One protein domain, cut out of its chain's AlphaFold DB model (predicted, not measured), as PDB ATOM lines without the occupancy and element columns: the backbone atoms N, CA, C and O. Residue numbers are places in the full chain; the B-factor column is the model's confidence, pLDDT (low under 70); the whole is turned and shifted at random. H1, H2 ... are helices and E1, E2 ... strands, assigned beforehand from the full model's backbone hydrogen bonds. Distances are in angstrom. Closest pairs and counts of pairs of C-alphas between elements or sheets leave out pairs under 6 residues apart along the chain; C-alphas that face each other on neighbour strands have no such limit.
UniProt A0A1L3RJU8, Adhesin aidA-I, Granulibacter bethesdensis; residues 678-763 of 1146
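What this domain is: This is residues 678 to 763 of the 1146 residues of the protein "Adhesin aidA-I" of Granulibacter bethesdensis (UniProt A0A1L3RJU8). An antiparallel sheet of three strands, order E3, E1, E5, has H1 over one face; the small antiparallel pair E2 and E4 lies beyond the helix's last residues. The 86 printed residues hold E1, E2, E3, H1, E4 and E5 in that order: mixed, helices and strands, with under half in named elements. The whole is compact, radius of gyration of the C-alphas 13.1 A, yet elongated, 41 by 26 by 21 A.

How they stand to each other: E1, residues 694 to 700, is antiparallel to E3, residues 722 to 727 (N 698 and O 723, 2.7 A), and to E5, residues 752 to 758 (N 699 and O 754, 2.8 A). H1, residues 729 to 737, is on this sheet at a height of 8.3 A, over E3; its closest C-alphas to E3 are Val 732 and Val 725, 6.3 A. Every O i to N i+4 pair in H1 is within hydrogen-bond range. E2, residues 707 to 709, is antiparallel to E4, residues 740 to 742 (N 709 and O 740, 2.8 A).

Where its parts are: E1 begins at C-alpha 694 (8.551, -0.321, 28.290) and is 20.4 A long. E5, 20.2 A, ends at C-alpha 758 (8.883, -2.955, 33.988).

The domain as a whole: The printed part has no cut. E2 to E3 is a long link. The pLDDT is under 70 in several stretches, among them residues 678 to 685 and residues 738 to 751, and its mean over the printed part is 73.6.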
ATOM      1  N   LEU A 678       2.421  18.620  41.760       46.16
ATOM      2  CA  LEU A 678       3.107  18.473  40.462       46.16
ATOM      3  C   LEU A 678       2.522  19.493  39.464       46.16
ATOM      4  O   LEU A 678       1.332  19.435  39.150       46.16
ATOM      5  N   GLN A 679       3.322  20.440  38.977       49.28
ATOM      6  CA  GLN A 679       2.847  21.504  38.085       49.28
ATOM      7  C   GLN A 679       2.641  20.996  36.642       49.28
ATOM      8  O   GLN A 679       3.449  20.195  36.164       49.28
ATOM      9  N   PRO A 680       1.632  21.485  35.890       37.09
ATOM     10  CA  PRO A 680       1.534  21.234  34.451       37.09
ATOM     11  C   PRO A 680       2.806  21.726  33.740       37.09
ATOM     12  O   PRO A 680       3.084  22.923  33.728       37.09
ATOM     13  N   GLY A 681       3.586  20.801  33.171       42.28
ATOM     14  CA  GLY A 681       4.880  21.092  32.536       42.28
ATOM     15  C   GLY A 681       6.112  20.540  33.263       42.28
ATOM     16  O   GLY A 681       7.213  20.652  32.730       42.28
ATOM     17  N   GLN A 682       5.962  19.896  34.424       52.75
ATOM     18  CA  GLN A 682       7.024  19.041  34.963       52.75
ATOM     19  C   GLN A 682       7.152  17.785  34.085       52.75
ATOM     20  O   GLN A 682       6.281  16.920  34.063       52.75
ATOM     21  N   THR A 683       8.213  17.722  33.283       53.84
ATOM     22  CA  THR A 683       8.456  16.631  32.331       53.84
ATOM     23  C   THR A 683       8.957  15.371  33.034       53.84
ATOM     24  O   THR A 683       9.992  15.419  33.698       53.84
ATOM     25  N   ILE A 684       8.287  14.236  32.806       59.41
ATOM     26  CA  ILE A 684       8.889  12.908  32.984       59.41
ATOM     27  C   ILE A 684       9.748  12.659  31.744       59.41
ATOM     28  O   ILE A 684       9.212  12.517  30.642       59.41
ATOM     29  N   SER A 685      11.070  12.676  31.897       64.25
ATOM     30  CA  SER A 685      12.001  12.435  30.790       64.25
ATOM     31  C   SER A 685      12.587  11.031  30.896       64.25
ATOM     32  O   SER A 685      13.038  10.646  31.972       64.25
ATOM     33  N   PHE A 686      12.601  10.295  29.777       70.88
ATOM     34  CA  PHE A 686      13.271   8.993  29.659       70.88
ATOM     35  C   PHE A 686      14.698   9.084  29.072       70.88
ATOM     36  O   PHE A 686      15.220   8.117  28.513       70.88
ATOM     37  N   GLY A 687      15.314  10.271  29.125       67.69
ATOM     38  CA  GLY A 687      16.577  10.557  28.437       67.69
ATOM     39  C   GLY A 687      16.450  10.492  26.905       67.69
ATOM     40  O   GLY A 687      15.354  10.534  26.345       67.69
ATOM     41  N   SER A 688      17.583  10.406  26.199       64.50
ATOM     42  CA  SER A 688      17.633  10.311  24.725       64.50
ATOM     43  C   SER A 688      17.545   8.873  24.187       64.50
ATOM     44  O   SER A 688      17.451   8.662  22.973       64.50
ATOM     45  N   THR A 689      17.559   7.870  25.070       67.56
ATOM     46  CA  THR A 689      17.567   6.453  24.694       67.56
ATOM     47  C   THR A 689      16.191   6.006  24.197       67.56
ATOM     48  O   THR A 689      15.178   6.053  24.899       67.56
ATOM     49  N   THR A 690      16.139   5.539  22.948       75.00
ATOM     50  CA  THR A 690      14.896   5.044  22.344       75.00
ATOM     51  C   THR A 690      14.766   3.539  22.571       75.00
ATOM     52  O   THR A 690      15.580   2.773  22.058       75.00
ATOM     53  N   VAL A 691      13.729   3.102  23.295       81.50
ATOM     54  CA  VAL A 691      13.415   1.673  23.488       81.50
ATOM     55  C   VAL A 691      12.095   1.303  22.826       81.50
ATOM     56  O   VAL A 691      11.153   2.097  22.781       81.50
ATOM     57  N   THR A 692      12.029   0.082  22.291       84.56
ATOM     58  CA  THR A 692      10.888  -0.415  21.506       84.56
ATOM     59  C   THR A 692       9.680  -0.797  22.360       84.56
ATOM     60  O   THR A 692       8.561  -0.775  21.854       84.56
ATOM     61  N   SER A 693       9.878  -1.124  23.641       85.69
ATOM     62  CA  SER A 693       8.805  -1.409  24.597       85.69
ATOM     63  C   SER A 693       9.271  -1.181  26.040       85.69
ATOM     64  O   SER A 693      10.360  -1.624  26.409       85.69
ATOM     65  N   VAL A 694       8.447  -0.486  26.831       88.00
ATOM     66  CA  VAL A 694       8.551  -0.321  28.290       88.00
ATOM     67  C   VAL A 694       7.154  -0.112  28.881       88.00
ATOM     68  O   VAL A 694       6.278   0.463  28.230       88.00
ATOM     69  N   THR A 695       6.928  -0.593  30.105       88.38
ATOM     70  CA  THR A 695       5.729  -0.293  30.903       88.38
ATOM     71  C   THR A 695       6.101   0.593  32.085       88.38
ATOM     72  O   THR A 695       6.962   0.218  32.879       88.38
ATOM     73  N   ALA A 696       5.428   1.737  32.223       87.38
ATOM     74  CA  ALA A 696       5.601   2.668  33.336       87.38
ATOM     75  C   ALA A 696       4.303   2.784  34.144       87.38
ATOM     76  O   ALA A 696       3.239   3.037  33.574       87.38
ATOM     77  N   ALA A 697       4.397   2.606  35.463       88.25
ATOM     78  CA  ALA A 697       3.280   2.701  36.401       88.25
ATOM     79  C   ALA A 697       3.483   3.878  37.371       88.25
ATOM     80  O   ALA A 697       4.378   3.826  38.214       88.25
ATOM     81  N   PHE A 698       2.659   4.920  37.245       86.00
ATOM     82  CA  PHE A 698       2.660   6.152  38.037       86.00
ATOM     83  C   PHE A 698       1.532   6.157  39.086       86.00
ATOM     84  O   PHE A 698       0.412   5.766  38.770       86.00
ATOM     85  N   GLY A 699       1.772   6.626  40.311       83.06
ATOM     86  CA  GLY A 699       0.756   6.677  41.373       83.06
ATOM     87  C   GLY A 699       1.101   7.608  42.543       83.06
ATOM     88  O   GLY A 699       2.134   8.272  42.526       83.06
ATOM     89  N   PHE A 700       0.246   7.639  43.571       76.00
ATOM     90  CA  PHE A 700       0.426   8.423  44.812       76.00
ATOM     91  C   PHE A 700       0.543   7.529  46.056       76.00
ATOM     92  O   PHE A 700       0.394   6.306  45.972       76.00
ATOM     93  N   ASN A 701       0.780   8.124  47.231       71.44
ATOM     94  CA  ASN A 701       0.714   7.411  48.510       71.44
ATOM     95  C   ASN A 701      -0.665   6.765  48.749       71.44
ATOM     96  O   ASN A 701      -1.706   7.263  48.324       71.44
ATOM     97  N   SER A 702      -0.681   5.649  49.487       64.75
ATOM     98  CA  SER A 702      -1.864   4.792  49.676       64.75
ATOM     99  C   SER A 702      -3.091   5.498  50.273       64.75
ATOM    100  O   SER A 702      -4.209   5.010  50.076       64.75
ATOM    101  N   GLY A 703      -2.895   6.619  50.975       64.19
ATOM    102  CA  GLY A 703      -3.942   7.430  51.605       64.19
ATOM    103  C   GLY A 703      -4.493   8.586  50.760       64.19
ATOM    104  O   GLY A 703      -5.488   9.183  51.162       64.19
ATOM    105  N   TYR A 704      -3.898   8.909  49.607       68.94
ATOM    106  CA  TYR A 704      -4.383   9.991  48.746       68.94
ATOM    107  C   TYR A 704      -5.492   9.502  47.802       68.94
ATOM    108  O   TYR A 704      -5.385   8.439  47.189       68.94
ATOM    109  N   ALA A 705      -6.570  10.285  47.699       66.31
ATOM    110  CA  ALA A 705      -7.792   9.949  46.961       66.31
ATOM    111  C   ALA A 705      -8.026  10.847  45.726       66.31
ATOM    112  O   ALA A 705      -9.172  11.100  45.355       66.31
ATOM    113  N   GLY A 706      -6.960  11.381  45.122       67.50
ATOM    114  CA  GLY A 706      -7.061  12.127  43.864       67.50
ATOM    115  C   GLY A 706      -7.314  11.219  42.657       67.50
ATOM    116  O   GLY A 706      -7.064  10.015  42.707       67.50
ATOM    117  N   SER A 707      -7.810  11.799  41.564       71.81
ATOM    118  CA  SER A 707      -8.118  11.095  40.311       71.81
ATOM    119  C   SER A 707      -7.162  11.479  39.178       71.81
ATOM    120  O   SER A 707      -6.550  12.548  39.186       71.81
ATOM    121  N   PHE A 708      -7.051  10.608  38.171       74.06
ATOM    122  CA  PHE A 708      -6.288  10.865  36.947       74.06
ATOM    123  C   PHE A 708      -7.217  11.276  35.801       74.06
ATOM    124  O   PHE A 708      -8.279  10.682  35.606       74.06
ATOM    125  N   ALA A 709      -6.794  12.253  35.007       63.00
ATOM    126  CA  ALA A 709      -7.468  12.688  33.790       63.00
ATOM    127  C   ALA A 709      -6.483  12.742  32.612       63.00
ATOM    128  O   ALA A 709      -5.268  12.718  32.799       63.00
ATOM    129  N   ASN A 710      -7.021  12.820  31.390       65.19
ATOM    130  CA  ASN A 710      -6.244  12.837  30.144       65.19
ATOM    131  C   ASN A 710      -5.346  11.589  29.966       65.19
ATOM    132  O   ASN A 710      -4.154  11.684  29.696       65.19
ATOM    133  N   LEU A 711      -5.947  10.401  30.130       71.06
ATOM    134  CA  LEU A 711      -5.258   9.104  30.243       71.06
ATOM    135  C   LEU A 711      -4.563   8.603  28.960       71.06
ATOM    136  O   LEU A 711      -3.872   7.592  29.009       71.06
ATOM    137  N   GLY A 712      -4.756   9.246  27.805       74.19
ATOM    138  CA  GLY A 712      -4.138   8.819  26.543       74.19
ATOM    139  C   GLY A 712      -4.292   7.313  26.257       74.19
ATOM    140  O   GLY A 712      -5.402   6.788  26.264       74.19
ATOM    141  N   ALA A 713      -3.169   6.630  25.997       75.00
ATOM    142  CA  ALA A 713      -3.098   5.179  25.765       75.00
ATOM    143  C   ALA A 713      -2.888   4.340  27.048       75.00
ATOM    144  O   ALA A 713      -2.676   3.130  26.957       75.00
ATOM    145  N   GLY A 714      -2.886   4.962  28.229       83.31
ATOM    146  CA  GLY A 714      -2.726   4.276  29.509       83.31
ATOM    147  C   GLY A 714      -4.050   3.861  30.152       83.31
ATOM    148  O   GLY A 714      -5.142   4.169  29.678       83.31
ATOM    149  N   SER A 715      -3.945   3.144  31.263       86.88
ATOM    150  CA  SER A 715      -5.068   2.617  32.043       86.88
ATOM    151  C   SER A 715      -4.866   2.903  33.527       86.88
ATOM    152  O   SER A 715      -3.734   2.983  33.991       86.88
ATOM    153  N   VAL A 716      -5.952   3.073  34.279       84.50
ATOM    154  CA  VAL A 716      -5.899   3.261  35.737       84.50
ATOM    155  C   VAL A 716      -6.267   1.945  36.423       84.50
ATOM    156  O   VAL A 716      -7.161   1.232  35.964       84.50
ATOM    157  N   SER A 717      -5.571   1.609  37.507       85.44
ATOM    158  CA  SER A 717      -5.834   0.437  38.342       85.44
ATOM    159  C   SER A 717      -7.246   0.458  38.938       85.44
ATOM    160  O   SER A 717      -7.863   1.509  39.093       85.44
ATOM    161  N   ALA A 718      -7.764  -0.718  39.310       80.19
ATOM    162  CA  ALA A 718      -9.129  -0.868  39.828       80.19
ATOM    163  C   ALA A 718      -9.401  -0.083  41.128       80.19
ATOM    164  O   ALA A 718     -10.547   0.245  41.418       80.19
ATOM    165  N   ASP A 719      -8.357   0.230  41.899       75.88
ATOM    166  CA  ASP A 719      -8.434   1.069  43.098       75.88
ATOM    167  C   ASP A 719      -8.339   2.578  42.799       75.88
ATOM    168  O   ASP A 719      -8.429   3.386  43.720       75.88
ATOM    169  N   GLY A 720      -8.162   2.964  41.531       74.75
ATOM    170  CA  GLY A 720      -8.033   4.350  41.089       74.75
ATOM    171  C   GLY A 720      -6.661   4.983  41.339       74.75
ATOM    172  O   GLY A 720      -6.488   6.155  41.019       74.75
ATOM    173  N   LYS A 721      -5.690   4.252  41.906       76.00
ATOM    174  CA  LYS A 721      -4.471   4.844  42.501       76.00
ATOM    175  C   LYS A 721      -3.231   4.821  41.617       76.00
ATOM    176  O   LYS A 721      -2.290   5.567  41.884       76.00
ATOM    177  N   THR A 722      -3.212   3.977  40.589       84.25
ATOM    178  CA  THR A 722      -2.048   3.782  39.717       84.25
ATOM    179  C   THR A 722      -2.447   3.912  38.253       84.25
ATOM    180  O   THR A 722      -3.253   3.135  37.755       84.25
ATOM    181  N   TYR A 723      -1.850   4.854  37.539       87.19
ATOM    182  CA  TYR A 723      -1.911   4.970  36.089       87.19
ATOM    183  C   TYR A 723      -0.753   4.194  35.447       87.19
ATOM    184  O   TYR A 723       0.406   4.447  35.747       87.19
ATOM    185  N   SER A 724      -1.046   3.247  34.558       88.69
ATOM    186  CA  SER A 724      -0.055   2.427  33.852       88.69
ATOM    187  C   SER A 724      -0.158   2.599  32.341       88.69
ATOM    188  O   SER A 724      -1.252   2.532  31.780       88.69
ATOM    189  N   VAL A 725       0.978   2.762  31.668       89.19
ATOM    190  CA  VAL A 725       1.062   2.886  30.206       89.19
ATOM    191  C   VAL A 725       2.212   2.038  29.654       89.19
ATOM    192  O   VAL A 725       3.295   1.991  30.237       89.19
ATOM    193  N   THR A 726       1.976   1.374  28.518       89.25
ATOM    194  CA  THR A 726       2.958   0.527  27.821       89.25
ATOM    195  C   THR A 726       3.139   1.009  26.381       89.25
ATOM    196  O   THR A 726       2.156   1.224  25.674       89.25
ATOM    197  N   GLY A 727       4.383   1.158  25.921       88.12
ATOM    198  CA  GLY A 727       4.701   1.610  24.558       88.12
ATOM    199  C   GLY A 727       6.204   1.799  24.339       88.12
ATOM    200  O   GLY A 727       7.003   1.346  25.157       88.12
ATOM    201  N   SER A 728       6.609   2.469  23.256       87.19
ATOM    202  CA  SER A 728       7.998   2.941  23.113       87.19
ATOM    203  C   SER A 728       8.319   4.030  24.147       87.19
ATOM    204  O   SER A 728       7.399   4.696  24.629       87.19
ATOM    205  N   SER A 729       9.597   4.284  24.469       83.38
ATOM    206  CA  SER A 729       9.945   5.341  25.448       83.38
ATOM    207  C   SER A 729       9.376   6.713  25.078       83.38
ATOM    208  O   SER A 729       8.914   7.436  25.956       83.38
ATOM    209  N   ALA A 730       9.309   7.051  23.785       80.25
ATOM    210  CA  ALA A 730       8.697   8.296  23.314       80.25
ATOM    211  C   ALA A 730       7.173   8.335  23.541       80.25
ATOM    212  O   ALA A 730       6.627   9.368  23.933       80.25
ATOM    213  N   GLN A 731       6.478   7.213  23.323       84.19
ATOM    214  CA  GLN A 731       5.035   7.106  23.567       84.19
ATOM    215  C   GLN A 731       4.714   7.176  25.064       84.19
ATOM    216  O   GLN A 731       3.771   7.862  25.452       84.19
ATOM    217  N   VAL A 732       5.520   6.519  25.901       82.94
ATOM    218  CA  VAL A 732       5.373   6.520  27.363       82.94
ATOM    219  C   VAL A 732       5.702   7.898  27.951       82.94
ATOM    220  O   VAL A 732       4.912   8.402  28.746       82.94
ATOM    221  N   ALA A 733       6.779   8.562  27.502       76.94
ATOM    222  CA  ALA A 733       7.095   9.953  27.864       76.94
ATOM    223  C   ALA A 733       5.926  10.890  27.549       76.94
ATOM    224  O   ALA A 733       5.477  11.653  28.398       76.94
ATOM    225  N   THR A 734       5.403  10.797  26.323       76.50
ATOM    226  CA  THR A 734       4.296  11.639  25.854       76.50
ATOM    227  C   THR A 734       3.021  11.381  26.658       76.50
ATOM    228  O   THR A 734       2.309  12.319  27.006       76.50
ATOM    229  N   ALA A 735       2.721  10.119  26.974       76.75
ATOM    230  CA  ALA A 735       1.547   9.759  27.760       76.75
ATOM    231  C   ALA A 735       1.639  10.243  29.216       76.75
ATOM    232  O   ALA A 735       0.632  10.665  29.773       76.75
ATOM    233  N   LEU A 736       2.830  10.210  29.821       75.81
ATOM    234  CA  LEU A 736       3.062  10.707  31.179       75.81
ATOM    235  C   LEU A 736       3.108  12.239  31.250       75.81
ATOM    236  O   LEU A 736       2.559  12.814  32.182       75.81
ATOM    237  N   ALA A 737       3.690  12.911  30.252       70.81
ATOM    238  CA  ALA A 737       3.724  14.375  30.175       70.81
ATOM    239  C   ALA A 737       2.331  15.000  29.977       70.81
ATOM    240  O   ALA A 737       2.090  16.128  30.400       70.81
ATOM    241  N   ASN A 738       1.411  14.268  29.341       66.50
ATOM    242  CA  ASN A 738       0.031  14.703  29.128       66.50
ATOM    243  C   ASN A 738      -0.925  14.300  30.265       66.50
ATOM    244  O   ASN A 738      -2.087  14.715  30.240       66.50
ATOM    245  N   LEU A 739      -0.468  13.505  31.241       68.25
ATOM    246  CA  LEU A 739      -1.280  13.035  32.362       68.25
ATOM    247  C   LEU A 739      -1.639  14.203  33.291       68.25
ATOM    248  O   LEU A 739      -0.769  14.945  33.740       68.25
ATOM    249  N   VAL A 740      -2.924  14.349  33.619       66.62
ATOM    250  CA  VAL A 740      -3.413  15.393  34.531       66.62
ATOM    251  C   VAL A 740      -3.814  14.772  35.865       66.62
ATOM    252  O   VAL A 740      -4.598  13.824  35.907       66.62
ATOM    253  N   VAL A 741      -3.308  15.341  36.962       67.88
ATOM    254  CA  VAL A 741      -3.627  14.936  38.338       67.88
ATOM    255  C   VAL A 741      -4.683  15.872  38.911       67.88
ATOM    256  O   VAL A 741      -4.493  17.088  38.922       67.88
ATOM    257  N   GLN A 742      -5.786  15.318  39.409       62.03
ATOM    258  CA  GLN A 742      -6.849  16.082  40.057       62.03
ATOM    259  C   GLN A 742      -6.782  15.906  41.587       62.03
ATOM    260  O   GLN A 742      -6.716  14.763  42.055       62.03
ATOM    261  N   PRO A 743      -6.788  17.002  42.377       60.03
ATOM    262  CA  PRO A 743      -6.786  16.935  43.837       60.03
ATOM    263  C   PRO A 743      -8.064  16.301  44.398       60.03
ATOM    264  O   PRO A 743      -9.139  16.401  43.804       60.03
ATOM    265  N   ALA A 744      -7.950  15.650  45.560       59.16
ATOM    266  CA  ALA A 744      -9.096  15.100  46.279       59.16
ATOM    267  C   ALA A 744     -10.020  16.224  46.786       59.16
ATOM    268  O   ALA A 744      -9.555  17.291  47.186       59.16
ATOM    269  N   ALA A 745     -11.331  15.965  46.855       49.34
ATOM    270  CA  ALA A 745     -12.319  16.933  47.352       49.34
ATOM    271  C   ALA A 745     -12.077  17.387  48.811       49.34
ATOM    272  O   ALA A 745     -12.607  18.412  49.228       49.34
ATOM    273  N   SER A 746     -11.274  16.640  49.577       53.22
ATOM    274  CA  SER A 746     -10.855  16.958  50.946       53.22
ATOM    275  C   SER A 746      -9.699  17.965  51.042       53.22
ATOM    276  O   SER A 746      -9.309  18.307  52.153       53.22
ATOM    277  N   GLY A 747      -9.125  18.414  49.919       49.62
ATOM    278  CA  GLY A 747      -8.025  19.388  49.897       49.62
ATOM    279  C   GLY A 747      -6.659  18.850  50.346       49.62
ATOM    280  O   GLY A 747      -5.710  19.618  50.429       49.62
ATOM    281  N   ALA A 748      -6.534  17.549  50.625       54.16
ATOM    282  CA  ALA A 748      -5.263  16.945  51.021       54.16
ATOM    283  C   ALA A 748      -4.313  16.830  49.820       54.16
ATOM    284  O   ALA A 748      -4.674  16.204  48.824       54.16
ATOM    285  N   SER A 749      -3.106  17.388  49.921       62.47
ATOM    286  CA  SER A 749      -2.068  17.278  48.887       62.47
ATOM    287  C   SER A 749      -1.321  15.939  48.979       62.47
ATOM    288  O   SER A 749      -1.118  15.423  50.082       62.47
ATOM    289  N   PRO A 750      -0.908  15.336  47.847       63.69
ATOM    290  CA  PRO A 750      -0.131  14.105  47.876       63.69
ATOM    291  C   PRO A 750       1.253  14.394  48.459       63.69
ATOM    292  O   PRO A 750       1.969  15.260  47.966       63.69
ATOM    293  N   THR A 751       1.642  13.649  49.490       69.75
ATOM    294  CA  THR A 751       2.962  13.795  50.122       69.75
ATOM    295  C   THR A 751       4.046  12.980  49.421       69.75
ATOM    296  O   THR A 751       5.225  13.209  49.666       69.75
ATOM    297  N   MET A 752       3.666  12.038  48.544       76.31
ATOM    298  CA  MET A 752       4.588  11.210  47.764       76.31
ATOM    299  C   MET A 752       4.009  10.849  46.388       76.31
ATOM    300  O   MET A 752       2.819  10.537  46.271       76.31
ATOM    301  N   VAL A 753       4.868  10.816  45.367       81.06
ATOM    302  CA  VAL A 753       4.593  10.271  44.028       81.06
ATOM    303  C   VAL A 753       5.407   9.002  43.788       81.06
ATOM    304  O   VAL A 753       6.544   8.901  44.227       81.06
ATOM    305  N   ARG A 754       4.852   8.018  43.082       86.19
ATOM    306  CA  ARG A 754       5.520   6.747  42.771       86.19
ATOM    307  C   ARG A 754       5.586   6.528  41.268       86.19
ATOM    308  O   ARG A 754       4.587   6.726  40.587       86.19
ATOM    309  N   LEU A 755       6.723   6.048  40.773       87.50
ATOM    310  CA  LEU A 755       6.904   5.597  39.396       87.50
ATOM    311  C   LEU A 755       7.744   4.314  39.358       87.50
ATOM    312  O   LEU A 755       8.848   4.262  39.891       87.50
ATOM    313  N   THR A 756       7.223   3.258  38.737       87.50
ATOM    314  CA  THR A 756       7.917   1.965  38.610       87.50
ATOM    315  C   THR A 756       7.991   1.532  37.147       87.50
ATOM    316  O   THR A 756       6.975   1.556  36.446       87.50
ATOM    317  N   LEU A 757       9.181   1.123  36.697       86.81
ATOM    318  CA  LEU A 757       9.432   0.591  35.356       86.81
ATOM    319  C   LEU A 757       9.377  -0.941  35.336       86.81
ATOM    320  O   LEU A 757       9.747  -1.617  36.295       86.81
ATOM    321  N   SER A 758       8.885  -1.507  34.233       84.94
ATOM    322  CA  SER A 758       8.883  -2.955  33.988       84.94
ATOM    323  C   SER A 758       8.881  -3.288  32.491       84.94
ATOM    324  O   SER A 758       8.506  -2.463  31.655       84.94
ATOM    325  N   ASN A 759       9.269  -4.526  32.151       82.06
ATOM    326  CA  ASN A 759       9.285  -5.066  30.781       82.06
ATOM    327  C   ASN A 759      10.109  -4.248  29.767       82.06
ATOM    328  O   ASN A 759       9.708  -4.110  28.613       82.06
ATOM    329  N   GLU A 760      11.254  -3.700  30.171       83.31
ATOM    330  CA  GLU A 760      12.095  -2.907  29.271       83.31
ATOM    331  C   GLU A 760      13.074  -3.770  28.445       83.31
ATOM    332  O   GLU A 760      13.671  -4.745  28.920       83.31
ATOM    333  N   ALA A 761      13.253  -3.408  27.173       82.62
ATOM    334  CA  ALA A 761      14.161  -4.110  26.263       82.62
ATOM    335  C   ALA A 761      15.633  -3.656  26.388       82.62
ATOM    336  O   ALA A 761      16.532  -4.405  26.005       82.62
ATOM    337  N   ALA A 762      15.884  -2.459  26.928       85.44
ATOM    338  CA  ALA A 762      17.207  -1.852  27.098       85.44
ATOM    339  C   ALA A 762      17.192  -0.821  28.253       85.44
ATOM    340  O   ALA A 762      16.097  -0.418  28.643       85.44
ATOM    341  N   PRO A 763      18.363  -0.407  28.781       86.12
ATOM    342  CA  PRO A 763      18.469   0.591  29.851       86.12
ATOM    343  C   PRO A 763      17.781   1.924  29.547       86.12
ATOM    344  O   PRO A 763      17.842   2.407  28.411       86.12
TER     345      PRO A 763